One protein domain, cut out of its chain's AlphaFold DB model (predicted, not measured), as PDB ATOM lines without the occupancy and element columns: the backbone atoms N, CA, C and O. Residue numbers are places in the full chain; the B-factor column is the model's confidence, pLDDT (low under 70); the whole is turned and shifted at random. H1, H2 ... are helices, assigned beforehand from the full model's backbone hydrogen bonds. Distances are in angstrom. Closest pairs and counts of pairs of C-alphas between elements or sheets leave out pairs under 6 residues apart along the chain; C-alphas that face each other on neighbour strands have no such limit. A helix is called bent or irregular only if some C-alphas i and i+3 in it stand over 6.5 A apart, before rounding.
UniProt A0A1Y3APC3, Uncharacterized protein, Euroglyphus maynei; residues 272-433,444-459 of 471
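This is residues 272 to 433 and 444 to 459 of the 471 residues of an uncharacterized protein of Euroglyphus maynei (UniProt A0A1Y3APC3). One long helix, H5, runs along the longest axis as a spine: its later half packs into a four-helix bundle with H3, H6 and H7a, while its earlier half reaches beyond the bundle as an arm with the short H4 folded back beside it. H1 and H2 pack on the later half of H5 with residues 284 to 289 and 291 to 298, and H8 packs on H7b. The printed part has 178 residues with eight named helices, H1 to H8 in chain order, and no named strand; the class is all helix. It is flat, spanning 65 by 49 by 25 A, and only just compact, close to loose, with a radius of gyration of the C-alphas of 18.5 A.

H1, residues 272 to 289, begins with C-alpha 272 at (-103.931, -17.789, -0.111) and is 25.6 A long. H2, residues 291 to 307, measures 22.7 A; it is irregular, with C-alphas 292 and 295 7.7 A apart, and has a kink of 64 degrees near residue 298. H3 is residues 313 to 327, 21.2 A, and H4 residues 336 to 344, 12.4 A. H5, residues 349 to 382, spans 48.6 A from C-alpha 349 at (-67.945, -48.568, -6.963). H6, residues 389 to 403, is 21.1 A long. H7, residues 407 to 429, was assigned as one helix by its hydrogen bonds but is bent, with C-alphas 419 and 422 7.4 A apart; its arms are H7a, residues 407 to 419, 18.7 A, and H7b, residues 422 to 429, 10.7 A. H8, residues 446 to 458, is 18.5 A long and ends with C-alpha 458 at (-89.545, -50.331, 32.775).

H5 is the hub, touching six other helices. H3, H5, H6 and H7a form an up and down bundle, each running against the one before it. The closest C-alphas of H3 and H5, Ala 321 and Thr 373, are 5.9 A apart, at a steep tilt of 42 degrees. H6 and H7a form a helical hairpin, closest at Ser 403 and Tyr 409, C-alphas 4.5 A apart. H4 and H5 form another, closest at the C-alphas of Ile 343 and Arg 352, 5.8 A. H1 touches H5 about perpendicular, 76 degrees, with the C-alphas of Gly 288 and Arg 369 closest at 4.0 A. H2 touches H5, closest at the C-alphas of Tyr 291 and Gly 372, 4.9 A. H8 touches H7b, closest at the C-alphas of Ala 428 and Thr 447, 5.5 A. H5 and H8 are apart. Every O i to N i+4 pair is within hydrogen-bond range in H1, H3, H4, H5, H6, H7a and H7b; in H2 9 of 13 are, in H8 8 of 9.

The two C-alphas farthest apart, those of Asn 348 and Pro 431, are 65.5 A apart. Residues 434 to 443 are not printed, and C-alphas 433 and 444 are 11.1 A apart across the cut. Of the links printed whole, none is long. The mean pLDDT of the printed part is 79.9; 25 residues are under 70, among them 428 to 433, 444 to 448 and 454 to 459.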
ATOM      1  N   PRO A 272    -104.050 -17.170  -1.434       74.88
ATOM      2  CA  PRO A 272    -103.931 -17.789  -0.111       74.88
ATOM      3  C   PRO A 272    -103.119 -19.096  -0.118       74.88
ATOM      4  O   PRO A 272    -102.316 -19.327   0.784       74.88
ATOM      5  N   ASN A 273    -103.265 -19.916  -1.163       74.88
ATOM      6  CA  ASN A 273    -102.552 -21.188  -1.293       74.88
ATOM      7  C   ASN A 273    -101.047 -20.988  -1.499       74.88
ATOM      8  O   ASN A 273    -100.246 -21.649  -0.841       74.88
ATOM      9  N   ASP A 274    -100.659 -20.037  -2.347       76.56
ATOM     10  CA  ASP A 274     -99.246 -19.733  -2.601       76.56
ATOM     11  C   ASP A 274     -98.571 -19.159  -1.344       76.56
ATOM     12  O   ASP A 274     -97.418 -19.471  -1.036       76.56
ATOM     13  N   ARG A 275     -99.305 -18.354  -0.561       74.44
ATOM     14  CA  ARG A 275     -98.838 -17.851   0.741       74.44
ATOM     15  C   ARG A 275     -98.602 -18.994   1.727       74.44
ATOM     16  O   ARG A 275     -97.551 -19.023   2.372       74.44
ATOM     17  N   ILE A 276     -99.527 -19.952   1.801       81.62
ATOM     18  CA  ILE A 276     -99.389 -21.163   2.624       81.62
ATOM     19  C   ILE A 276     -98.189 -22.003   2.174       81.62
ATOM     20  O   ILE A 276     -97.410 -22.448   3.015       81.62
ATOM     21  N   GLU A 277     -97.992 -22.208   0.871       83.38
ATOM     22  CA  GLU A 277     -96.863 -22.989   0.359       83.38
ATOM     23  C   GLU A 277     -95.519 -22.347   0.731       83.38
ATOM     24  O   GLU A 277     -94.602 -23.021   1.214       83.38
ATOM     25  N   ILE A 278     -95.416 -21.025   0.584       80.38
ATOM     26  CA  ILE A 278     -94.222 -20.282   0.990       80.38
ATOM     27  C   ILE A 278     -94.009 -20.385   2.498       80.38
ATOM     28  O   ILE A 278     -92.888 -20.660   2.934       80.38
ATOM     29  N   PHE A 279     -95.065 -20.209   3.290       84.19
ATOM     30  CA  PHE A 279     -94.992 -20.332   4.740       84.19
ATOM     31  C   PHE A 279     -94.533 -21.735   5.170       84.19
ATOM     32  O   PHE A 279     -93.618 -21.868   5.982       84.19
ATOM     33  N   ASN A 280     -95.061 -22.788   4.543       88.69
ATOM     34  CA  ASN A 280     -94.636 -24.171   4.766       88.69
ATOM     35  C   ASN A 280     -93.170 -24.392   4.374       88.69
ATOM     36  O   ASN A 280     -92.434 -25.085   5.076       88.69
ATOM     37  N   SER A 281     -92.704 -23.783   3.280       84.81
ATOM     38  CA  SER A 281     -91.288 -23.819   2.908       84.81
ATOM     39  C   SER A 281     -90.404 -23.186   3.980       84.81
ATOM     40  O   SER A 281     -89.303 -23.674   4.231       84.81
ATOM     41  N   MET A 282     -90.868 -22.121   4.625       84.81
ATOM     42  CA  MET A 282     -90.127 -21.489   5.711       84.81
ATOM     43  C   MET A 282     -90.177 -22.294   6.999       84.81
ATOM     44  O   MET A 282     -89.180 -22.331   7.708       84.81
ATOM     45  N   LEU A 283     -91.290 -22.969   7.295       90.00
ATOM     46  CA  LEU A 283     -91.359 -23.907   8.415       90.00
ATOM     47  C   LEU A 283     -90.342 -25.039   8.245       90.00
ATOM     48  O   LEU A 283     -89.672 -25.420   9.203       90.00
ATOM     49  N   ASN A 284     -90.146 -25.509   7.012       89.31
ATOM     50  CA  ASN A 284     -89.102 -26.485   6.700       89.31
ATOM     51  C   ASN A 284     -87.699 -25.937   6.978       89.31
ATOM     52  O   ASN A 284     -86.850 -26.669   7.479       89.31
ATOM     53  N   GLU A 285     -87.458 -24.669   6.647       87.50
ATOM     54  CA  GLU A 285     -86.172 -24.012   6.878       87.50
ATOM     55  C   GLU A 285     -85.926 -23.743   8.369       87.50
ATOM     56  O   GLU A 285     -84.840 -24.037   8.862       87.50
ATOM     57  N   LEU A 286     -86.942 -23.258   9.090       89.75
ATOM     58  CA  LEU A 286     -86.923 -23.057  10.538       89.75
ATOM     59  C   LEU A 286     -86.586 -24.373  11.248       89.75
ATOM     60  O   LEU A 286     -85.593 -24.438  11.967       89.75
ATOM     61  N   ALA A 287     -87.346 -25.436  10.962       89.75
ATOM     62  CA  ALA A 287     -87.142 -26.745  11.570       89.75
ATOM     63  C   ALA A 287     -85.804 -27.389  11.173       89.75
ATOM     64  O   ALA A 287     -85.149 -27.990  12.013       89.75
ATOM     65  N   GLY A 288     -85.387 -27.287   9.911       86.19
ATOM     66  CA  GLY A 288     -84.170 -27.951   9.434       86.19
ATOM     67  C   GLY A 288     -82.872 -27.267   9.865       86.19
ATOM     68  O   GLY A 288     -81.899 -27.951  10.159       86.19
ATOM     69  N   ASN A 289     -82.850 -25.931   9.902       85.25
ATOM     70  CA  ASN A 289     -81.598 -25.173  10.003       85.25
ATOM     71  C   ASN A 289     -81.482 -24.303  11.261       85.25
ATOM     72  O   ASN A 289     -80.378 -23.875  11.585       85.25
ATOM     73  N   TYR A 290     -82.585 -24.040  11.969       85.50
ATOM     74  CA  TYR A 290     -82.622 -23.089  13.089       85.50
ATOM     75  C   TYR A 290     -83.232 -23.697  14.360       85.50
ATOM     76  O   TYR A 290     -83.816 -22.984  15.179       85.50
ATOM     77  N   TYR A 291     -83.080 -25.013  14.551       81.88
ATOM     78  CA  TYR A 291     -83.696 -25.726  15.673       81.88
ATOM     79  C   TYR A 291     -83.248 -25.202  17.051       81.88
ATOM     80  O   TYR A 291     -84.083 -25.068  17.947       81.88
ATOM     81  N   ASP A 292     -81.975 -24.809  17.189       80.31
ATOM     82  CA  ASP A 292     -81.395 -24.199  18.400       80.31
ATOM     83  C   ASP A 292     -81.992 -22.807  18.718       80.31
ATOM     84  O   ASP A 292     -81.841 -22.284  19.823       80.31
ATOM     85  N   GLU A 293     -82.670 -22.180  17.755       84.75
ATOM     86  CA  GLU A 293     -83.175 -20.808  17.854       84.75
ATOM     87  C   GLU A 293     -84.702 -20.732  17.903       84.75
ATOM     88  O   GLU A 293     -85.265 -19.636  17.973       84.75
ATOM     89  N   HIS A 294     -85.391 -21.878  17.939       87.56
ATOM     90  CA  HIS A 294     -86.853 -21.941  17.988       87.56
ATOM     91  C   HIS A 294     -87.447 -21.087  19.103       87.56
ATOM     92  O   HIS A 294     -88.417 -20.371  18.865       87.56
ATOM     93  N   ASP A 295     -86.837 -21.069  20.290       82.62
ATOM     94  CA  ASP A 295     -87.310 -20.231  21.390       82.62
ATOM     95  C   ASP A 295     -87.326 -18.743  21.026       82.62
ATOM     96  O   ASP A 295     -88.240 -18.012  21.408       82.62
ATOM     97  N   LYS A 296     -86.337 -18.264  20.277       83.31
ATOM     98  CA  LYS A 296     -86.254 -16.853  19.884       83.31
ATOM     99  C   LYS A 296     -87.161 -16.547  18.698       83.31
ATOM    100  O   LYS A 296     -87.704 -15.449  18.614       83.31
ATOM    101  N   LEU A 297     -87.318 -17.512  17.796       84.31
ATOM    102  CA  LEU A 297     -87.908 -17.291  16.483       84.31
ATOM    103  C   LEU A 297     -89.396 -17.578  16.418       84.31
ATOM    104  O   LEU A 297     -90.071 -16.930  15.631       84.31
ATOM    105  N   ILE A 298     -89.935 -18.472  17.246       84.69
ATOM    106  CA  ILE A 298     -91.318 -18.929  17.087       84.69
ATOM    107  C   ILE A 298     -92.353 -17.802  17.206       84.69
ATOM    108  O   ILE A 298     -93.274 -17.737  16.405       84.69
ATOM    109  N   VAL A 299     -92.177 -16.863  18.141       83.06
ATOM    110  CA  VAL A 299     -93.103 -15.729  18.309       83.06
ATOM    111  C   VAL A 299     -93.010 -14.760  17.122       83.06
ATOM    112  O   VAL A 299     -94.047 -14.463  16.531       83.06
ATOM    113  N   PRO A 300     -91.811 -14.284  16.720       79.75
ATOM    114  CA  PRO A 300     -91.643 -13.548  15.467       79.75
ATOM    115  C   PRO A 300     -92.219 -14.263  14.243       79.75
ATOM    116  O   PRO A 300     -92.816 -13.624  13.385       79.75
ATOM    117  N   PHE A 301     -92.052 -15.580  14.167       82.44
ATOM    118  CA  PHE A 301     -92.464 -16.385  13.027       82.44
ATOM    119  C   PHE A 301     -93.988 -16.526  12.942       82.44
ATOM    120  O   PHE A 301     -94.547 -16.385  11.858       82.44
ATOM    121  N   THR A 302     -94.678 -16.703  14.073       81.56
ATOM    122  CA  THR A 302     -96.146 -16.632  14.117       81.56
ATOM    123  C   THR A 302     -96.643 -15.251  13.701       81.56
ATOM    124  O   THR A 302     -97.507 -15.165  12.839       81.56
ATOM    125  N   LYS A 303     -96.075 -14.167  14.249       78.25
ATOM    126  CA  LYS A 303     -96.460 -12.798  13.853       78.25
ATOM    127  C   LYS A 303     -96.300 -12.580  12.355       78.25
ATOM    128  O   LYS A 303     -97.109 -11.935  11.709       78.25
ATOM    129  N   MET A 304     -95.252 -13.156  11.781       77.56
ATOM    130  CA  MET A 304     -95.035 -13.092  10.349       77.56
ATOM    131  C   MET A 304     -96.148 -13.790   9.562       77.56
ATOM    132  O   MET A 304     -96.569 -13.262   8.541       77.56
ATOM    133  N   ALA A 305     -96.618 -14.944  10.037       80.19
ATOM    134  CA  ALA A 305     -97.743 -15.672   9.462       80.19
ATOM    135  C   ALA A 305     -99.056 -14.881   9.559       80.19
ATOM    136  O   ALA A 305     -99.820 -14.863   8.600       80.19
ATOM    137  N   GLU A 306     -99.288 -14.194  10.683       79.31
ATOM    138  CA  GLU A 306    -100.413 -13.262  10.855       79.31
ATOM    139  C   GLU A 306    -100.334 -12.135   9.819       79.31
ATOM    140  O   GLU A 306    -101.312 -11.865   9.131       79.31
ATOM    141  N   ASN A 307     -99.149 -11.547   9.635       74.12
ATOM    142  CA  ASN A 307     -98.935 -10.448   8.693       74.12
ATOM    143  C   ASN A 307     -99.185 -10.847   7.228       74.12
ATOM    144  O   ASN A 307     -99.570 -10.004   6.426       74.12
ATOM    145  N   ILE A 308     -98.941 -12.106   6.845       73.00
ATOM    146  CA  ILE A 308     -99.238 -12.604   5.489       73.00
ATOM    147  C   ILE A 308    -100.637 -13.247   5.386       73.00
ATOM    148  O   ILE A 308    -100.899 -13.964   4.423       73.00
ATOM    149  N   ASP A 309    -101.526 -13.006   6.352       74.06
ATOM    150  CA  ASP A 309    -102.883 -13.565   6.486       74.06
ATOM    151  C   ASP A 309    -102.973 -15.100   6.393       74.06
ATOM    152  O   ASP A 309    -103.883 -15.649   5.762       74.06
ATOM    153  N   ILE A 310    -102.052 -15.833   7.026       78.81
ATOM    154  CA  ILE A 310    -102.260 -17.273   7.234       78.81
ATOM    155  C   ILE A 310    -103.397 -17.449   8.251       78.81
ATOM    156  O   ILE A 310    -103.310 -16.921   9.364       78.81
ATOM    157  N   PRO A 311    -104.464 -18.198   7.921       75.25
ATOM    158  CA  PRO A 311    -105.552 -18.437   8.856       75.25
ATOM    159  C   PRO A 311    -105.062 -19.271  10.044       75.25
ATOM    160  O   PRO A 311    -104.409 -20.296   9.868       75.25
ATOM    161  N   LEU A 312    -105.406 -18.838  11.263       82.19
ATOM    162  CA  LEU A 312    -105.068 -19.513  12.526       82.19
ATOM    163  C   LEU A 312    -103.610 -20.023  12.580       82.19
ATOM    164  O   LEU A 312    -103.388 -21.233  12.693       82.19
ATOM    165  N   PRO A 313    -102.598 -19.134  12.556       84.31
ATOM    166  CA  PRO A 313    -101.197 -19.523  12.380       84.31
ATOM    167  C   PRO A 313    -100.692 -20.592  13.344       84.31
ATOM    168  O   PRO A 313     -99.965 -21.498  12.947       84.31
ATOM    169  N   HIS A 314    -101.103 -20.527  14.613       86.69
ATOM    170  CA  HIS A 314    -100.742 -21.537  15.606       86.69
ATOM    171  C   HIS A 314    -101.256 -22.929  15.234       86.69
ATOM    172  O   HIS A 314    -100.494 -23.893  15.297       86.69
ATOM    173  N   SER A 315    -102.528 -23.031  14.842       86.50
ATOM    174  CA  SER A 315    -103.138 -24.293  14.426       86.50
ATOM    175  C   SER A 315    -102.480 -24.814  13.155       86.50
ATOM    176  O   SER A 315    -102.108 -25.981  13.112       86.50
ATOM    177  N   HIS A 316    -102.230 -23.935  12.180       88.56
ATOM    178  CA  HIS A 316    -101.553 -24.288  10.931       88.56
ATOM    179  C   HIS A 316    -100.162 -24.885  11.174       88.56
ATOM    180  O   HIS A 316     -99.832 -25.938  10.633       88.56
ATOM    181  N   ILE A 317     -99.345 -24.255  12.031       89.94
ATOM    182  CA  ILE A 317     -98.008 -24.769  12.374       89.94
ATOM    183  C   ILE A 317     -98.110 -26.153  13.029       89.94
ATOM    184  O   ILE A 317     -97.313 -27.043  12.727       89.94
ATOM    185  N   ILE A 318     -99.082 -26.352  13.920       88.88
ATOM    186  CA  ILE A 318     -99.269 -27.628  14.617       88.88
ATOM    187  C   ILE A 318     -99.722 -28.719  13.653       88.88
ATOM    188  O   ILE A 318     -99.181 -29.821  13.702       88.88
ATOM    189  N   GLU A 319    -100.678 -28.426  12.776       89.62
ATOM    190  CA  GLU A 319    -101.165 -29.361  11.759       89.62
ATOM    191  C   GLU A 319    -100.036 -29.776  10.816       89.62
ATOM    192  O   GLU A 319     -99.757 -30.970  10.699       89.62
ATOM    193  N   TRP A 320     -99.307 -28.804  10.259       92.56
ATOM    194  CA  TRP A 320     -98.121 -29.045   9.432       92.56
ATOM    195  C   TRP A 320     -97.097 -29.950  10.137       92.56
ATOM    196  O   TRP A 320     -96.597 -30.923   9.568       92.56
ATOM    197  N   ALA A 321     -96.800 -29.673  11.407       91.12
ATOM    198  CA  ALA A 321     -95.804 -30.436  12.147       91.12
ATOM    199  C   ALA A 321     -96.302 -31.855  12.489       91.12
ATOM    200  O   ALA A 321     -95.534 -32.820  12.433       91.12
ATOM    201  N   LEU A 322     -97.593 -32.013  12.803       88.62
ATOM    202  CA  LEU A 322     -98.217 -33.316  13.034       88.62
ATOM    203  C   LEU A 322     -98.223 -34.181  11.774       88.62
ATOM    204  O   LEU A 322     -98.039 -35.392  11.891       88.62
ATOM    205  N   GLU A 323     -98.420 -33.600  10.590       90.81
ATOM    206  CA  GLU A 323     -98.321 -34.330   9.323       90.81
ATOM    207  C   GLU A 323     -96.930 -34.938   9.134       90.81
ATOM    208  O   GLU A 323     -96.817 -36.130   8.848       90.81
ATOM    209  N   ILE A 324     -95.872 -34.167   9.398       89.75
ATOM    210  CA  ILE A 324     -94.484 -34.647   9.322       89.75
ATOM    211  C   ILE A 324     -94.239 -35.775  10.331       89.75
ATOM    212  O   ILE A 324     -93.708 -36.829   9.975       89.75
ATOM    213  N   VAL A 325     -94.655 -35.590  11.589       89.62
ATOM    214  CA  VAL A 325     -94.471 -36.603  12.642       89.62
ATOM    215  C   VAL A 325     -95.228 -37.893  12.315       89.62
ATOM    216  O   VAL A 325     -94.686 -38.984  12.506       89.62
ATOM    217  N   LYS A 326     -96.457 -37.792  11.792       87.88
ATOM    218  CA  LYS A 326     -97.274 -38.946  11.379       87.88
ATOM    219  C   LYS A 326     -96.700 -39.663  10.162       87.88
ATOM    220  O   LYS A 326     -96.743 -40.891  10.125       87.88
ATOM    221  N   ALA A 327     -96.170 -38.921   9.189       86.94
ATOM    222  CA  ALA A 327     -95.500 -39.493   8.025       86.94
ATOM    223  C   ALA A 327     -94.228 -40.260   8.434       86.94
ATOM    224  O   ALA A 327     -93.891 -41.284   7.836       86.94
ATOM    225  N   GLY A 328     -93.576 -39.816   9.510       84.38
ATOM    226  CA  GLY A 328     -92.456 -40.497  10.145       84.38
ATOM    227  C   GLY A 328     -91.097 -40.101   9.572       84.38
ATOM    228  O   GLY A 328     -90.977 -39.349   8.604       84.38
ATOM    229  N   LEU A 329     -90.044 -40.611  10.206       83.38
ATOM    230  CA  LEU A 329     -88.656 -40.359   9.837       83.38
ATOM    231  C   LEU A 329     -88.358 -40.847   8.411       83.38
ATOM    232  O   LEU A 329     -88.711 -41.977   8.056       83.38
ATOM    233  N   TYR A 330     -87.655 -40.019   7.635       81.62
ATOM    234  CA  TYR A 330     -87.317 -40.254   6.223       81.62
ATOM    235  C   TYR A 330     -88.516 -40.290   5.272       81.62
ATOM    236  O   TYR A 330     -88.373 -40.735   4.138       81.62
ATOM    237  N   SER A 331     -89.689 -39.814   5.699       80.44
ATOM    238  CA  SER A 331     -90.875 -39.734   4.835       80.44
ATOM    239  C   SER A 331     -90.717 -38.772   3.656       80.44
ATOM    240  O   SER A 331     -91.382 -38.937   2.639       80.44
ATOM    241  N   ASP A 332     -89.807 -37.802   3.755       76.62
ATOM    242  CA  ASP A 332     -89.427 -36.910   2.658       76.62
ATOM    243  C   ASP A 332     -88.435 -37.552   1.669       76.62
ATOM    244  O   ASP A 332     -88.131 -36.958   0.632       76.62
ATOM    245  N   ILE A 333     -87.942 -38.760   1.965       78.25
ATOM    246  CA  ILE A 333     -87.099 -39.559   1.076       78.25
ATOM    247  C   ILE A 333     -87.973 -40.635   0.428       78.25
ATOM    248  O   ILE A 333     -88.362 -41.619   1.062       78.25
ATOM    249  N   VAL A 334     -88.261 -40.450  -0.862       74.06
ATOM    250  CA  VAL A 334     -89.095 -41.368  -1.651       74.06
ATOM    251  C   VAL A 334     -88.515 -42.782  -1.604       74.06
ATOM    252  O   VAL A 334     -87.346 -42.994  -1.925       74.06
ATOM    253  N   ASP A 335     -89.341 -43.742  -1.183       71.69
ATOM    254  CA  ASP A 335     -89.009 -45.162  -1.054       71.69
ATOM    255  C   ASP A 335     -87.636 -45.439  -0.410       71.69
ATOM    256  O   ASP A 335     -86.884 -46.287  -0.888       71.69
ATOM    257  N   PHE A 336     -87.316 -44.766   0.707       74.44
ATOM    258  CA  PHE A 336     -86.034 -44.857   1.434       74.44
ATOM    259  C   PHE A 336     -85.363 -46.249   1.416       74.44
ATOM    260  O   PHE A 336     -84.178 -46.372   1.116       74.44
ATOM    261  N   ARG A 337     -86.117 -47.323   1.712       76.62
ATOM    262  CA  ARG A 337     -85.579 -48.700   1.738       76.62
ATOM    263  C   ARG A 337     -85.229 -49.239   0.352       76.62
ATOM    264  O   ARG A 337     -84.243 -49.955   0.210       76.62
ATOM    265  N   LYS A 338     -86.057 -48.937  -0.648       79.31
ATOM    266  CA  LYS A 338     -85.826 -49.335  -2.037       79.31
ATOM    267  C   LYS A 338     -84.617 -48.588  -2.587       79.31
ATOM    268  O   LYS A 338     -83.743 -49.226  -3.155       79.31
ATOM    269  N   LEU A 339     -84.534 -47.284  -2.320       75.12
ATOM    270  CA  LEU A 339     -83.412 -46.452  -2.738       75.12
ATOM    271  C   LEU A 339     -82.084 -46.965  -2.163       75.12
ATOM    272  O   LEU A 339     -81.138 -47.149  -2.920       75.12
ATOM    273  N   GLN A 340     -82.028 -47.299  -0.868       82.06
ATOM    274  CA  GLN A 340     -80.836 -47.926  -0.279       82.06
ATOM    275  C   GLN A 340     -80.470 -49.237  -0.996       82.06
ATOM    276  O   GLN A 340     -79.320 -49.435  -1.377       82.06
ATOM    277  N   SER A 341     -81.454 -50.110  -1.237       83.62
ATOM    278  CA  SER A 341     -81.227 -51.393  -1.913       83.62
ATOM    279  C   SER A 341     -80.701 -51.230  -3.344       83.62
ATOM    280  O   SER A 341     -79.829 -51.983  -3.771       83.62
ATOM    281  N   GLU A 342     -81.203 -50.242  -4.087       81.06
ATOM    282  CA  GLU A 342     -80.744 -49.931  -5.444       81.06
ATOM    283  C   GLU A 342     -79.310 -49.389  -5.457       81.06
ATOM    284  O   GLU A 342     -78.525 -49.749  -6.339       81.06
ATOM    285  N   ILE A 343     -78.940 -48.575  -4.461       79.88
ATOM    286  CA  ILE A 343     -77.564 -48.091  -4.301       79.88
ATOM    287  C   ILE A 343     -76.626 -49.260  -3.975       79.88
ATOM    288  O   ILE A 343     -75.574 -49.391  -4.604       79.88
ATOM    289  N   ASP A 344     -77.023 -50.154  -3.068       81.38
ATOM    290  CA  ASP A 344     -76.218 -51.316  -2.670       81.38
ATOM    291  C   ASP A 344     -75.973 -52.285  -3.840       81.38
ATOM    292  O   ASP A 344     -74.889 -52.859  -3.964       81.38
ATOM    293  N   GLN A 345     -76.958 -52.432  -4.734       85.25
ATOM    294  CA  GLN A 345     -76.879 -53.264  -5.941       85.25
ATOM    295  C   GLN A 345     -76.077 -52.622  -7.088       85.25
ATOM    296  O   GLN A 345     -75.854 -53.256  -8.127       85.25
ATOM    297  N   CYS A 346     -75.634 -51.371  -6.937       81.81
ATOM    298  CA  CYS A 346     -74.859 -50.685  -7.958       81.81
ATOM    299  C   CYS A 346     -73.472 -51.332  -8.119       81.81
ATOM    300  O   CYS A 346     -72.637 -51.301  -7.219       81.81
ATOM    301  N   LYS A 347     -73.206 -51.897  -9.305       81.75
ATOM    302  CA  LYS A 347     -71.940 -52.587  -9.618       81.75
ATOM    303  C   LYS A 347     -70.738 -51.652  -9.794       81.75
ATOM    304  O   LYS A 347     -69.611 -52.129  -9.825       81.75
ATOM    305  N   ASN A 348     -70.967 -50.355  -9.996       88.38
ATOM    306  CA  ASN A 348     -69.895 -49.376 -10.168       88.38
ATOM    307  C   ASN A 348     -69.564 -48.749  -8.809       88.38
ATOM    308  O   ASN A 348     -70.380 -48.014  -8.260       88.38
ATOM    309  N   ASP A 349     -68.363 -49.007  -8.298       75.69
ATOM    310  CA  ASP A 349     -67.945 -48.568  -6.963       75.69
ATOM    311  C   ASP A 349     -67.873 -47.044  -6.803       75.69
ATOM    312  O   ASP A 349     -68.258 -46.507  -5.761       75.69
ATOM    313  N   THR A 350     -67.435 -46.319  -7.833       74.56
ATOM    314  CA  THR A 350     -67.373 -44.849  -7.816       74.56
ATOM    315  C   THR A 350     -68.772 -44.232  -7.804       74.56
ATOM    316  O   THR A 350     -69.042 -43.282  -7.068       74.56
ATOM    317  N   LEU A 351     -69.698 -44.798  -8.581       64.81
ATOM    318  CA  LEU A 351     -71.088 -44.353  -8.594       64.81
ATOM    319  C   LEU A 351     -71.794 -44.712  -7.281       64.81
ATOM    320  O   LEU A 351     -72.447 -43.859  -6.686       64.81
ATOM    321  N   ARG A 352     -71.611 -45.942  -6.792       76.25
ATOM    322  CA  ARG A 352     -72.162 -46.424  -5.522       76.25
ATOM    323  C   ARG A 352     -71.717 -45.559  -4.347       76.25
ATOM    324  O   ARG A 352     -72.551 -45.149  -3.548       76.25
ATOM    325  N   SER A 353     -70.424 -45.249  -4.255       68.81
ATOM    326  CA  SER A 353     -69.887 -44.388  -3.190       68.81
ATOM    327  C   SER A 353     -70.463 -42.970  -3.246       68.81
ATOM    328  O   SER A 353     -70.898 -42.455  -2.219       68.81
ATOM    329  N   THR A 354     -70.566 -42.372  -4.435       67.88
ATOM    330  CA  THR A 354     -71.181 -41.043  -4.612       67.88
ATOM    331  C   THR A 354     -72.661 -41.036  -4.213       67.88
ATOM    332  O   THR A 354     -73.117 -40.129  -3.514       67.88
ATOM    333  N   LEU A 355     -73.416 -42.059  -4.622       71.50
ATOM    334  CA  LEU A 355     -74.830 -42.199  -4.274       71.50
ATOM    335  C   LEU A 355     -75.027 -42.417  -2.770       71.50
ATOM    336  O   LEU A 355     -75.898 -41.779  -2.185       71.50
ATOM    337  N   ASN A 356     -74.187 -43.239  -2.136       75.00
ATOM    338  CA  ASN A 356     -74.215 -43.449  -0.688       75.00
ATOM    339  C   ASN A 356     -73.941 -42.154   0.087       75.00
ATOM    340  O   ASN A 356     -74.664 -41.850   1.031       75.00
ATOM    341  N   LEU A 357     -72.956 -41.353  -0.332       73.31
ATOM    342  CA  LEU A 357     -72.681 -40.055   0.295       73.31
ATOM    343  C   LEU A 357     -73.881 -39.105   0.183       73.31
ATOM    344  O   LEU A 357     -74.281 -38.485   1.168       73.31
ATOM    345  N   SER A 358     -74.489 -39.016  -1.003       72.12
ATOM    346  CA  SER A 358     -75.685 -38.191  -1.208       72.12
ATOM    347  C   SER A 358     -76.874 -38.687  -0.383       72.12
ATOM    348  O   SER A 358     -77.640 -37.877   0.143       72.12
ATOM    349  N   PHE A 359     -77.042 -40.005  -0.272       75.69
ATOM    350  CA  PHE A 359     -78.122 -40.618   0.488       75.69
ATOM    351  C   PHE A 359     -77.962 -40.380   1.992       75.69
ATOM    352  O   PHE A 359     -78.903 -39.915   2.634       75.69
ATOM    353  N   GLU A 360     -76.768 -40.600   2.546       79.75
ATOM    354  CA  GLU A 360     -76.492 -40.330   3.961       79.75
ATOM    355  C   GLU A 360     -76.607 -38.834   4.284       79.75
ATOM    356  O   GLU A 360     -77.198 -38.475   5.302       79.75
ATOM    357  N   SER A 361     -76.167 -37.940   3.391       78.19
ATOM    358  CA  SER A 361     -76.397 -36.497   3.556       78.19
ATOM    359  C   SER A 361     -77.891 -36.163   3.630       78.19
ATOM    360  O   SER A 361     -78.325 -35.425   4.518       78.19
ATOM    361  N   LYS A 362     -78.710 -36.750   2.747       79.06
ATOM    362  CA  LYS A 362     -80.157 -36.508   2.740       79.06
ATOM    363  C   LYS A 362     -80.851 -37.078   3.974       79.06
ATOM    364  O   LYS A 362     -81.760 -36.455   4.517       79.06
ATOM    365  N   LYS A 363     -80.404 -38.242   4.430       83.75
ATOM    366  CA  LYS A 363     -80.866 -38.896   5.654       83.75
ATOM    367  C   LYS A 363     -80.582 -38.037   6.886       83.75
ATOM    368  O   LYS A 363     -81.486 -37.850   7.692       83.75
ATOM    369  N   ILE A 364     -79.385 -37.455   6.996       84.44
ATOM    370  CA  ILE A 364     -79.047 -36.512   8.075       84.44
ATOM    371  C   ILE A 364     -79.976 -35.294   8.027       84.44
ATOM    372  O   ILE A 364     -80.635 -35.006   9.017       84.44
ATOM    373  N   GLN A 365     -80.136 -34.654   6.863       83.81
ATOM    374  CA  GLN A 365     -81.043 -33.503   6.717       83.81
ATOM    375  C   GLN A 365     -82.493 -33.828   7.101       83.81
ATOM    376  O   GLN A 365     -83.178 -33.018   7.726       83.81
ATOM    377  N   SER A 366     -82.978 -35.008   6.709       84.69
ATOM    378  CA  SER A 366     -84.318 -35.478   7.058       84.69
ATOM    379  C   SER A 366     -84.460 -35.688   8.569       84.69
ATOM    380  O   SER A 366     -85.453 -35.261   9.160       84.69
ATOM    381  N   LEU A 367     -83.449 -36.283   9.214       88.25
ATOM    382  CA  LEU A 367     -83.412 -36.450  10.665       88.25
ATOM    383  C   LEU A 367     -83.368 -35.106  11.398       88.25
ATOM    384  O   LEU A 367     -84.141 -34.921  12.336       88.25
ATOM    385  N   ASP A 368     -82.524 -34.173  10.963       88.50
ATOM    386  CA  ASP A 368     -82.407 -32.839  11.561       88.50
ATOM    387  C   ASP A 368     -83.732 -32.087  11.472       88.50
ATOM    388  O   ASP A 368     -84.226 -31.555  12.464       88.50
ATOM    389  N   ARG A 369     -84.387 -32.136  10.307       89.00
ATOM    390  CA  ARG A 369     -85.714 -31.545  10.124       89.00
ATOM    391  C   ARG A 369     -86.770 -32.213  10.999       89.00
ATOM    392  O   ARG A 369     -87.624 -31.516  11.545       89.00
ATOM    393  N   PHE A 370     -86.733 -33.535  11.154       91.56
ATOM    394  CA  PHE A 370     -87.659 -34.256  12.029       91.56
ATOM    395  C   PHE A 370     -87.442 -33.879  13.505       91.56
ATOM    396  O   PHE A 370     -88.409 -33.559  14.201       91.56
ATOM    397  N   ARG A 371     -86.180 -33.820  13.959       92.25
ATOM    398  CA  ARG A 371     -85.798 -33.322  15.294       92.25
ATOM    399  C   ARG A 371     -86.284 -31.900  15.509       92.25
ATOM    400  O   ARG A 371     -86.973 -31.634  16.491       92.25
ATOM    401  N   GLY A 372     -85.989 -31.006  14.573       92.75
ATOM    402  CA  GLY A 372     -86.428 -29.623  14.635       92.75
ATOM    403  C   GLY A 372     -87.946 -29.498  14.665       92.75
ATOM    404  O   GLY A 372     -88.474 -28.737  15.464       92.75
ATOM    405  N   THR A 373     -88.678 -30.296  13.892       93.56
ATOM    406  CA  THR A 373     -90.152 -30.282  13.905       93.56
ATOM    407  C   THR A 373     -90.706 -30.640  15.289       93.56
ATOM    408  O   THR A 373     -91.582 -29.953  15.815       93.56
ATOM    409  N   ILE A 374     -90.155 -31.676  15.926       92.88
ATOM    410  CA  ILE A 374     -90.526 -32.072  17.290       92.88
ATOM    411  C   ILE A 374     -90.138 -30.983  18.301       92.88
ATOM    412  O   ILE A 374     -90.944 -30.631  19.166       92.88
ATOM    413  N   HIS A 375     -88.936 -30.414  18.165       92.81
ATOM    414  CA  HIS A 375     -88.447 -29.318  19.001       92.81
ATOM    415  C   HIS A 375     -89.359 -28.089  18.907       92.81
ATOM    416  O   HIS A 375     -89.762 -27.535  19.923       92.81
ATOM    417  N   LEU A 376     -89.765 -27.709  17.692       92.69
ATOM    418  CA  LEU A 376     -90.679 -26.598  17.429       92.69
ATOM    419  C   LEU A 376     -91.997 -26.760  18.194       92.69
ATOM    420  O   LEU A 376     -92.435 -25.834  18.877       92.69
ATOM    421  N   LEU A 377     -92.600 -27.952  18.128       91.12
ATOM    422  CA  LEU A 377     -93.842 -28.265  18.836       91.12
ATOM    423  C   LEU A 377     -93.677 -28.175  20.356       91.12
ATOM    424  O   LEU A 377     -94.529 -27.601  21.040       91.12
ATOM    425  N   GLY A 378     -92.574 -28.697  20.893       90.88
ATOM    426  CA  GLY A 378     -92.303 -28.598  22.325       90.88
ATOM    427  C   GLY A 378     -92.029 -27.170  22.789       90.88
ATOM    428  O   GLY A 378     -92.560 -26.756  23.819       90.88
ATOM    429  N   THR A 379     -91.303 -26.375  22.002       90.38
ATOM    430  CA  THR A 379     -91.103 -24.943  22.247       90.38
ATOM    431  C   THR A 379     -92.432 -24.184  22.251       90.38
ATOM    432  O   THR A 379     -92.703 -23.428  23.189       90.38
ATOM    433  N   MET A 380     -93.300 -24.400  21.254       89.88
ATOM    434  CA  MET A 380     -94.628 -23.770  21.206       89.88
ATOM    435  C   MET A 380     -95.464 -24.106  22.441       89.88
ATOM    436  O   MET A 380     -96.087 -23.217  23.034       89.88
ATOM    437  N   PHE A 381     -95.451 -25.375  22.856       89.06
ATOM    438  CA  PHE A 381     -96.131 -25.815  24.065       89.06
ATOM    439  C   PHE A 381     -95.552 -25.139  25.307       89.06
ATOM    440  O   PHE A 381     -96.296 -24.532  26.077       89.06
ATOM    441  N   ASN A 382     -94.230 -25.161  25.494       86.69
ATOM    442  CA  ASN A 382     -93.566 -24.581  26.662       86.69
ATOM    443  C   ASN A 382     -93.785 -23.071  26.778       86.69
ATOM    444  O   ASN A 382     -94.076 -22.585  27.875       86.69
ATOM    445  N   LYS A 383     -93.795 -22.349  25.654       84.12
ATOM    446  CA  LYS A 383     -94.050 -20.903  25.609       84.12
ATOM    447  C   LYS A 383     -95.518 -20.492  25.732       84.12
ATOM    448  O   LYS A 383     -95.801 -19.301  25.688       84.12
ATOM    449  N   ASN A 384     -96.447 -21.435  25.923       82.62
ATOM    450  CA  ASN A 384     -97.898 -21.175  25.936       82.62
ATOM    451  C   ASN A 384     -98.421 -20.553  24.632       82.62
ATOM    452  O   ASN A 384     -99.501 -19.968  24.627       82.62
ATOM    453  N   ILE A 385     -97.675 -20.697  23.536       78.81
ATOM    454  CA  ILE A 385     -98.114 -20.269  22.205       78.81
ATOM    455  C   ILE A 385     -99.277 -21.159  21.766       78.81
ATOM    456  O   ILE A 385    -100.243 -20.687  21.176       78.81
ATOM    457  N   SER A 386     -99.227 -22.438  22.153       72.50
ATOM    458  CA  SER A 386    -100.346 -23.358  22.024       72.50
ATOM    459  C   SER A 386    -100.655 -24.091  23.330       72.50
ATOM    460  O   SER A 386     -99.753 -24.472  24.078       72.50
ATOM    461  N   LYS A 387    -101.951 -24.320  23.589       68.75
ATOM    462  CA  LYS A 387    -102.478 -25.096  24.732       68.75
ATOM    463  C   LYS A 387    -102.784 -26.559  24.370       68.75
ATOM    464  O   LYS A 387    -103.493 -27.248  25.099       68.75
ATOM    465  N   THR A 388    -102.263 -27.030  23.244       71.62
ATOM    466  CA  THR A 388    -102.566 -28.320  22.605       71.62
ATOM    467  C   THR A 388    -101.919 -29.518  23.310       71.62
ATOM    468  O   THR A 388    -101.069 -30.215  22.761       71.62
ATOM    469  N   VAL A 389    -102.307 -29.768  24.569       82.19
ATOM    470  CA  VAL A 389    -101.838 -30.923  25.363       82.19
ATOM    471  C   VAL A 389    -102.144 -32.244  24.650       82.19
ATOM    472  O   VAL A 389    -101.329 -33.164  24.678       82.19
ATOM    473  N   LYS A 390    -103.302 -32.341  23.986       84.06
ATOM    474  CA  LYS A 390    -103.727 -33.540  23.250       84.06
ATOM    475  C   LYS A 390    -102.746 -33.881  22.124       84.06
ATOM    476  O   LYS A 390    -102.381 -35.041  21.964       84.06
ATOM    477  N   GLU A 391    -102.300 -32.879  21.386       84.62
ATOM    478  CA  GLU A 391    -101.376 -32.996  20.264       84.62
ATOM    479  C   GLU A 391     -99.975 -33.378  20.756       84.62
ATOM    480  O   GLU A 391     -99.347 -34.267  20.186       84.62
ATOM    481  N   ILE A 392     -99.524 -32.798  21.875       88.44
ATOM    482  CA  ILE A 392     -98.271 -33.190  22.537       88.44
ATOM    483  C   ILE A 392     -98.300 -34.660  22.973       88.44
ATOM    484  O   ILE A 392     -97.350 -35.404  22.725       88.44
ATOM    485  N   LEU A 393     -99.406 -35.111  23.570       85.81
ATOM    486  CA  LEU A 393     -99.581 -36.517  23.941       85.81
ATOM    487  C   LEU A 393     -99.638 -37.438  22.717       85.81
ATOM    488  O   LEU A 393     -99.142 -38.562  22.776       85.81
ATOM    489  N   GLU A 394    -100.214 -36.978  21.606       86.81
ATOM    490  CA  GLU A 394    -100.241 -37.744  20.361       86.81
ATOM    491  C   GLU A 394     -98.843 -37.918  19.760       86.81
ATOM    492  O   GLU A 394     -98.486 -39.028  19.370       86.81
ATOM    493  N   ILE A 395     -98.010 -36.877  19.768       88.12
ATOM    494  CA  ILE A 395     -96.609 -36.966  19.324       88.12
ATOM    495  C   ILE A 395     -95.839 -37.948  20.206       88.12
ATOM    496  O   ILE A 395     -95.202 -38.869  19.693       88.12
ATOM    497  N   ALA A 396     -95.959 -37.815  21.531       87.44
ATOM    498  CA  ALA A 396     -95.347 -38.739  22.482       87.44
ATOM    499  C   ALA A 396     -95.778 -40.193  22.206       87.44
ATOM    500  O   ALA A 396     -94.950 -41.105  22.184       87.44
ATOM    501  N   ARG A 397     -97.064 -40.416  21.907       86.38
ATOM    502  CA  ARG A 397     -97.601 -41.733  21.545       86.38
ATOM    503  C   ARG A 397     -97.027 -42.263  20.233       86.38
ATOM    504  O   ARG A 397     -96.695 -43.448  20.180       86.38
ATOM    505  N   ILE A 398     -96.918 -41.435  19.195       86.25
ATOM    506  CA  ILE A 398     -96.331 -41.826  17.905       86.25
ATOM    507  C   ILE A 398     -94.874 -42.254  18.111       86.25
ATOM    508  O   ILE A 398     -94.513 -43.374  17.746       86.25
ATOM    509  N   LEU A 399     -94.069 -41.419  18.768       87.06
ATOM    510  CA  LEU A 399     -92.653 -41.692  19.020       87.06
ATOM    511  C   LEU A 399     -92.458 -42.954  19.884       87.06
ATOM    512  O   LEU A 399     -91.694 -43.841  19.512       87.06
ATOM    513  N   SER A 400     -93.234 -43.107  20.963       83.44
ATOM    514  CA  SER A 400     -93.209 -44.298  21.831       83.44
ATOM    515  C   SER A 400     -93.633 -45.588  21.114       83.44
ATOM    516  O   SER A 400     -93.136 -46.671  21.415       83.44
ATOM    517  N   ARG A 401     -94.576 -45.522  20.167       82.56
ATOM    518  CA  ARG A 401     -94.968 -46.705  19.382       82.56
ATOM    519  C   ARG A 401     -93.871 -47.117  18.406       82.56
ATOM    520  O   ARG A 401     -93.645 -48.313  18.232       82.56
ATOM    521  N   GLN A 402     -93.210 -46.145  17.783       80.38
ATOM    522  CA  GLN A 402     -92.177 -46.387  16.778       80.38
ATOM    523  C   GLN A 402     -90.825 -46.792  17.390       80.38
ATOM    524  O   GLN A 402     -90.057 -47.504  16.740       80.38
ATOM    525  N   SER A 403     -90.552 -46.421  18.647       74.50
ATOM    526  CA  SER A 403     -89.315 -46.786  19.357       74.50
ATOM    527  C   SER A 403     -89.116 -48.293  19.516       74.50
ATOM    528  O   SER A 403     -87.983 -48.762  19.515       74.50
ATOM    529  N   LYS A 404     -90.205 -49.074  19.520       67.44
ATOM    530  CA  LYS A 404     -90.158 -50.546  19.500       67.44
ATOM    531  C   LYS A 404     -89.416 -51.123  18.294       67.44
ATOM    532  O   LYS A 404     -88.980 -52.266  18.339       67.44
ATOM    533  N   TYR A 405     -89.333 -50.366  17.203       66.31
ATOM    534  CA  TYR A 405     -88.799 -50.846  15.932       66.31
ATOM    535  C   TYR A 405     -87.482 -50.176  15.544       66.31
ATOM    536  O   TYR A 405     -86.786 -50.700  14.673       66.31
ATOM    537  N   ARG A 406     -87.153 -49.011  16.122       71.88
ATOM    538  CA  ARG A 406     -85.900 -48.294  15.849       71.88
ATOM    539  C   ARG A 406     -85.458 -47.461  17.050       71.88
ATOM    540  O   ARG A 406     -86.208 -46.605  17.514       71.88
ATOM    541  N   GLU A 407     -84.198 -47.630  17.434       77.94
ATOM    542  CA  GLU A 407     -83.539 -46.910  18.533       77.94
ATOM    543  C   GLU A 407     -83.607 -45.384  18.381       77.94
ATOM    544  O   GLU A 407     -83.879 -44.677  19.343       77.94
ATOM    545  N   ILE A 408     -83.499 -44.867  17.153       79.56
ATOM    546  CA  ILE A 408     -83.596 -43.422  16.899       79.56
ATOM    547  C   ILE A 408     -84.923 -42.817  17.386       79.56
ATOM    548  O   ILE A 408     -84.947 -41.691  17.862       79.56
ATOM    549  N   TYR A 409     -86.039 -43.555  17.329       82.69
ATOM    550  CA  TYR A 409     -87.312 -43.063  17.864       82.69
ATOM    551  C   TYR A 409     -87.348 -43.067  19.394       82.69
ATOM    552  O   TYR A 409     -88.106 -42.296  19.973       82.69
ATOM    553  N   LEU A 410     -86.544 -43.914  20.045       81.44
ATOM    554  CA  LEU A 410     -86.365 -43.905  21.494       81.44
ATOM    555  C   LEU A 410     -85.633 -42.636  21.934       81.44
ATOM    556  O   LEU A 410     -86.095 -41.962  22.849       81.44
ATOM    557  N   GLU A 411     -84.551 -42.286  21.233       85.75
ATOM    558  CA  GLU A 411     -83.803 -41.045  21.459       85.75
ATOM    559  C   GLU A 411     -84.707 -39.822  21.251       85.75
ATOM    560  O   GLU A 411     -84.863 -39.000  22.149       85.75
ATOM    561  N   LEU A 412     -85.410 -39.764  20.113       89.06
ATOM    562  CA  LEU A 412     -86.351 -38.682  19.806       89.06
ATOM    563  C   LEU A 412     -87.481 -38.574  20.838       89.06
ATOM    564  O   LEU A 412     -87.919 -37.475  21.170       89.06
ATOM    565  N   PHE A 413     -87.972 -39.709  21.341       87.88
ATOM    566  CA  PHE A 413     -88.971 -39.727  22.402       87.88
ATOM    567  C   PHE A 413     -88.406 -39.179  23.715       87.88
ATOM    568  O   PHE A 413     -89.064 -38.358  24.351       87.88
ATOM    569  N   ALA A 414     -87.208 -39.608  24.115       84.44
ATOM    570  CA  ALA A 414     -86.558 -39.141  25.334       84.44
ATOM    571  C   ALA A 414     -86.311 -37.626  25.286       84.44
ATOM    572  O   ALA A 414     -86.748 -36.919  26.195       84.44
ATOM    573  N   ASP A 415     -85.727 -37.125  24.194       86.75
ATOM    574  CA  ASP A 415     -85.504 -35.693  23.959       86.75
ATOM    575  C   ASP A 415     -86.816 -34.903  24.049       86.75
ATOM    576  O   ASP A 415     -86.907 -33.880  24.733       86.75
ATOM    577  N   PHE A 416     -87.871 -35.408  23.401       89.94
ATOM    578  CA  PHE A 416     -89.175 -34.760  23.426       89.94
ATOM    579  C   PHE A 416     -89.758 -34.702  24.839       89.94
ATOM    580  O   PHE A 416     -90.184 -33.633  25.278       89.94
ATOM    581  N   ILE A 417     -89.752 -35.817  25.576       86.31
ATOM    582  CA  ILE A 417     -90.270 -35.875  26.947       86.31
ATOM    583  C   ILE A 417     -89.452 -35.001  27.897       86.31
ATOM    584  O   ILE A 417     -90.046 -34.347  28.750       86.31
ATOM    585  N   LEU A 418     -88.128 -34.928  27.757       86.62
ATOM    586  CA  LEU A 418     -87.305 -34.023  28.564       86.62
ATOM    587  C   LEU A 418     -87.699 -32.558  28.347       86.62
ATOM    588  O   LEU A 418     -87.756 -31.781  29.300       86.62
ATOM    589  N   MET A 419     -88.040 -32.199  27.110       88.06
ATOM    590  CA  MET A 419     -88.461 -30.851  26.758       88.06
ATOM    591  C   MET A 419     -89.871 -30.511  27.274       88.06
ATOM    592  O   MET A 419     -90.052 -29.462  27.889       88.06
ATOM    593  N   VAL A 420     -90.886 -31.349  27.029       87.94
ATOM    594  CA  VAL A 420     -92.297 -31.015  27.355       87.94
ATOM    595  C   VAL A 420     -92.772 -31.563  28.703       87.94
ATOM    596  O   VAL A 420     -93.768 -31.093  29.262       87.94
ATOM    597  N   GLY A 421     -92.068 -32.560  29.232       82.25
ATOM    598  CA  GLY A 421     -92.423 -33.332  30.418       82.25
ATOM    599  C   GLY A 421     -92.690 -32.474  31.647       82.25
ATOM    600  O   GLY A 421     -93.789 -32.588  32.188       82.25
ATOM    601  N   PRO A 422     -91.777 -31.577  32.076       84.06
ATOM    602  CA  PRO A 422     -91.982 -30.764  33.277       84.06
ATOM    603  C   PRO A 422     -93.326 -30.028  33.275       84.06
ATOM    604  O   PRO A 422     -94.055 -30.030  34.266       84.06
ATOM    605  N   LYS A 423     -93.703 -29.465  32.124       83.62
ATOM    606  CA  LYS A 423     -94.967 -28.752  31.962       83.62
ATOM    607  C   LYS A 423     -96.166 -29.698  31.867       83.62
ATOM    608  O   LYS A 423     -97.191 -29.423  32.486       83.62
ATOM    609  N   LEU A 424     -96.049 -30.829  31.166       81.19
ATOM    610  CA  LEU A 424     -97.092 -31.866  31.144       81.19
ATOM    611  C   LEU A 424     -97.389 -32.427  32.542       81.19
ATOM    612  O   LEU A 424     -98.556 -32.623  32.878       81.19
ATOM    613  N   PHE A 425     -96.364 -32.649  33.370       77.25
ATOM    614  CA  PHE A 425     -96.531 -33.123  34.745       77.25
ATOM    615  C   PHE A 425     -97.252 -32.094  35.619       77.25
ATOM    616  O   PHE A 425     -98.112 -32.476  36.409       77.25
ATOM    617  N   LEU A 426     -96.985 -30.796  35.436       76.38
ATOM    618  CA  LEU A 426     -97.743 -29.734  36.107       76.38
ATOM    619  C   LEU A 426     -99.223 -29.733  35.695       76.38
ATOM    620  O   LEU A 426    -100.094 -29.610  36.553       76.38
ATOM    621  N   TYR A 427     -99.529 -29.943  34.409       74.94
ATOM    622  CA  TYR A 427    -100.916 -30.119  33.958       74.94
ATOM    623  C   TYR A 427    -101.568 -31.372  34.560       74.94
ATOM    624  O   TYR A 427    -102.736 -31.335  34.943       74.94
ATOM    625  N   ALA A 428    -100.821 -32.470  34.682       69.12
ATOM    626  CA  ALA A 428    -101.306 -33.719  35.269       69.12
ATOM    627  C   ALA A 428    -101.549 -33.616  36.787       69.12
ATOM    628  O   ALA A 428    -102.443 -34.279  37.309       69.12
ATOM    629  N   ALA A 429    -100.774 -32.779  37.483       65.31
ATOM    630  CA  ALA A 429    -100.893 -32.522  38.917       65.31
ATOM    631  C   ALA A 429    -101.946 -31.453  39.266       65.31
ATOM    632  O   ALA A 429    -102.279 -31.284  40.439       65.31
ATOM    633  N   SER A 430    -102.477 -30.729  38.274       64.88
ATOM    634  CA  SER A 430    -103.492 -29.702  38.503       64.88
ATOM    635  C   SER A 430    -104.836 -30.324  38.924       64.88
ATOM    636  O   SER A 430    -105.358 -31.188  38.211       64.88
ATOM    637  N   PRO A 431    -105.457 -29.864  40.029       49.41
ATOM    638  CA  PRO A 431    -106.737 -30.383  40.526       49.41
ATOM    639  C   PRO A 431    -107.929 -30.102  39.593       49.41
ATOM    640  O   PRO A 431    -109.017 -30.624  39.816       49.41
ATOM    641  N   PHE A 432    -107.739 -29.312  38.532       49.12
ATOM    642  CA  PHE A 432    -108.756 -29.057  37.508       49.12
ATOM    643  C   PHE A 432    -108.793 -30.115  36.389       49.12
ATOM    644  O   PHE A 432    -109.741 -30.140  35.613       49.12
ATOM    645  N   SER A 433    -107.804 -31.011  36.309       47.72
ATOM    646  CA  SER A 433    -107.690 -32.031  35.249       47.72
ATOM    647  C   SER A 433    -108.474 -33.321  35.540       47.72
ATOM    648  O   SER A 433    -108.545 -34.209  34.691       47.72
ATOM    649  N   ASN A 444    -107.522 -42.553  30.042       53.75
ATOM    650  CA  ASN A 444    -107.339 -41.330  29.252       53.75
ATOM    651  C   ASN A 444    -106.786 -40.151  30.063       53.75
ATOM    652  O   ASN A 444    -106.450 -39.124  29.473       53.75
ATOM    653  N   SER A 445    -106.650 -40.277  31.386       68.88
ATOM    654  CA  SER A 445    -106.011 -39.235  32.193       68.88
ATOM    655  C   SER A 445    -104.566 -38.998  31.731       68.88
ATOM    656  O   SER A 445    -103.849 -39.943  31.398       68.88
ATOM    657  N   ILE A 446    -104.119 -37.737  31.720       67.06
ATOM    658  CA  ILE A 446    -102.735 -37.367  31.360       67.06
ATOM    659  C   ILE A 446    -101.749 -38.189  32.203       67.06
ATOM    660  O   ILE A 446    -100.784 -38.742  31.683       67.06
ATOM    661  N   THR A 447    -102.051 -38.360  33.489       67.19
ATOM    662  CA  THR A 447    -101.282 -39.179  34.430       67.19
ATOM    663  C   THR A 447    -101.200 -40.650  34.018       67.19
ATOM    664  O   THR A 447    -100.133 -41.247  34.128       67.19
ATOM    665  N   ALA A 448    -102.290 -41.259  33.541       68.19
ATOM    666  CA  ALA A 448    -102.266 -42.644  33.072       68.19
ATOM    667  C   ALA A 448    -101.515 -42.802  31.749       68.19
ATOM    668  O   ALA A 448    -100.766 -43.762  31.608       68.19
ATOM    669  N   GLN A 449    -101.643 -41.845  30.826       71.00
ATOM    670  CA  GLN A 449    -100.879 -41.843  29.575       71.00
ATOM    671  C   GLN A 449     -99.374 -41.681  29.841       71.00
ATOM    672  O   GLN A 449     -98.563 -42.410  29.276       71.00
ATOM    673  N   LEU A 450     -98.989 -40.795  30.768       69.56
ATOM    674  CA  LEU A 450     -97.598 -40.643  31.207       69.56
ATOM    675  C   LEU A 450     -97.074 -41.913  31.895       69.56
ATOM    676  O   LEU A 450     -95.964 -42.346  31.600       69.56
ATOM    677  N   LYS A 451     -97.881 -42.561  32.747       68.44
ATOM    678  CA  LYS A 451     -97.535 -43.862  33.347       68.44
ATOM    679  C   LYS A 451     -97.401 -44.970  32.300       68.44
ATOM    680  O   LYS A 451     -96.482 -45.774  32.411       68.44
ATOM    681  N   GLU A 452     -98.276 -45.017  31.294       71.94
ATOM    682  CA  GLU A 452     -98.182 -45.966  30.174       71.94
ATOM    683  C   GLU A 452     -96.862 -45.780  29.424       71.94
ATOM    684  O   GLU A 452     -96.190 -46.763  29.109       71.94
ATOM    685  N   PHE A 453     -96.468 -44.527  29.173       70.06
ATOM    686  CA  PHE A 453     -95.170 -44.239  28.587       70.06
ATOM    687  C   PHE A 453     -94.049 -44.761  29.478       70.06
ATOM    688  O   PHE A 453     -93.288 -45.587  29.002       70.06
ATOM    689  N   SER A 454     -93.997 -44.395  30.762       62.59
ATOM    690  CA  SER A 454     -92.956 -44.860  31.692       62.59
ATOM    691  C   SER A 454     -92.877 -46.387  31.821       62.59
ATOM    692  O   SER A 454     -91.781 -46.940  31.826       62.59
ATOM    693  N   MET A 455     -94.008 -47.100  31.876       60.50
ATOM    694  CA  MET A 455     -94.007 -48.566  32.004       60.50
ATOM    695  C   MET A 455     -93.453 -49.282  30.768       60.50
ATOM    696  O   MET A 455     -92.854 -50.345  30.914       60.50
ATOM    697  N   LYS A 456     -93.582 -48.701  29.566       58.00
ATOM    698  CA  LYS A 456     -92.962 -49.253  28.345       58.00
ATOM    699  C   LYS A 456     -91.432 -49.206  28.364       58.00
ATOM    700  O   LYS A 456     -90.827 -49.926  27.583       58.00
ATOM    701  N   PHE A 457     -90.828 -48.396  29.236       52.72
ATOM    702  CA  PHE A 457     -89.375 -48.363  29.456       52.72
ATOM    703  C   PHE A 457     -88.938 -49.247  30.629       52.72
ATOM    704  O   PHE A 457     -87.787 -49.661  30.674       52.72
ATOM    705  N   ILE A 458     -89.843 -49.536  31.573       47.34
ATOM    706  CA  ILE A 458     -89.545 -50.331  32.775       47.34
ATOM    707  C   ILE A 458     -89.680 -51.833  32.515       47.34
ATOM    708  O   ILE A 458     -89.033 -52.609  33.207       47.34
ATOM    709  N   GLN A 459     -90.485 -52.272  31.540       40.94
ATOM    710  CA  GLN A 459     -90.484 -53.683  31.154       40.94
ATOM    711  C   GLN A 459     -89.233 -53.987  30.323       40.94
ATOM    712  O   GLN A 459     -89.146 -53.524  29.182       40.94
TER     713      GLN A 459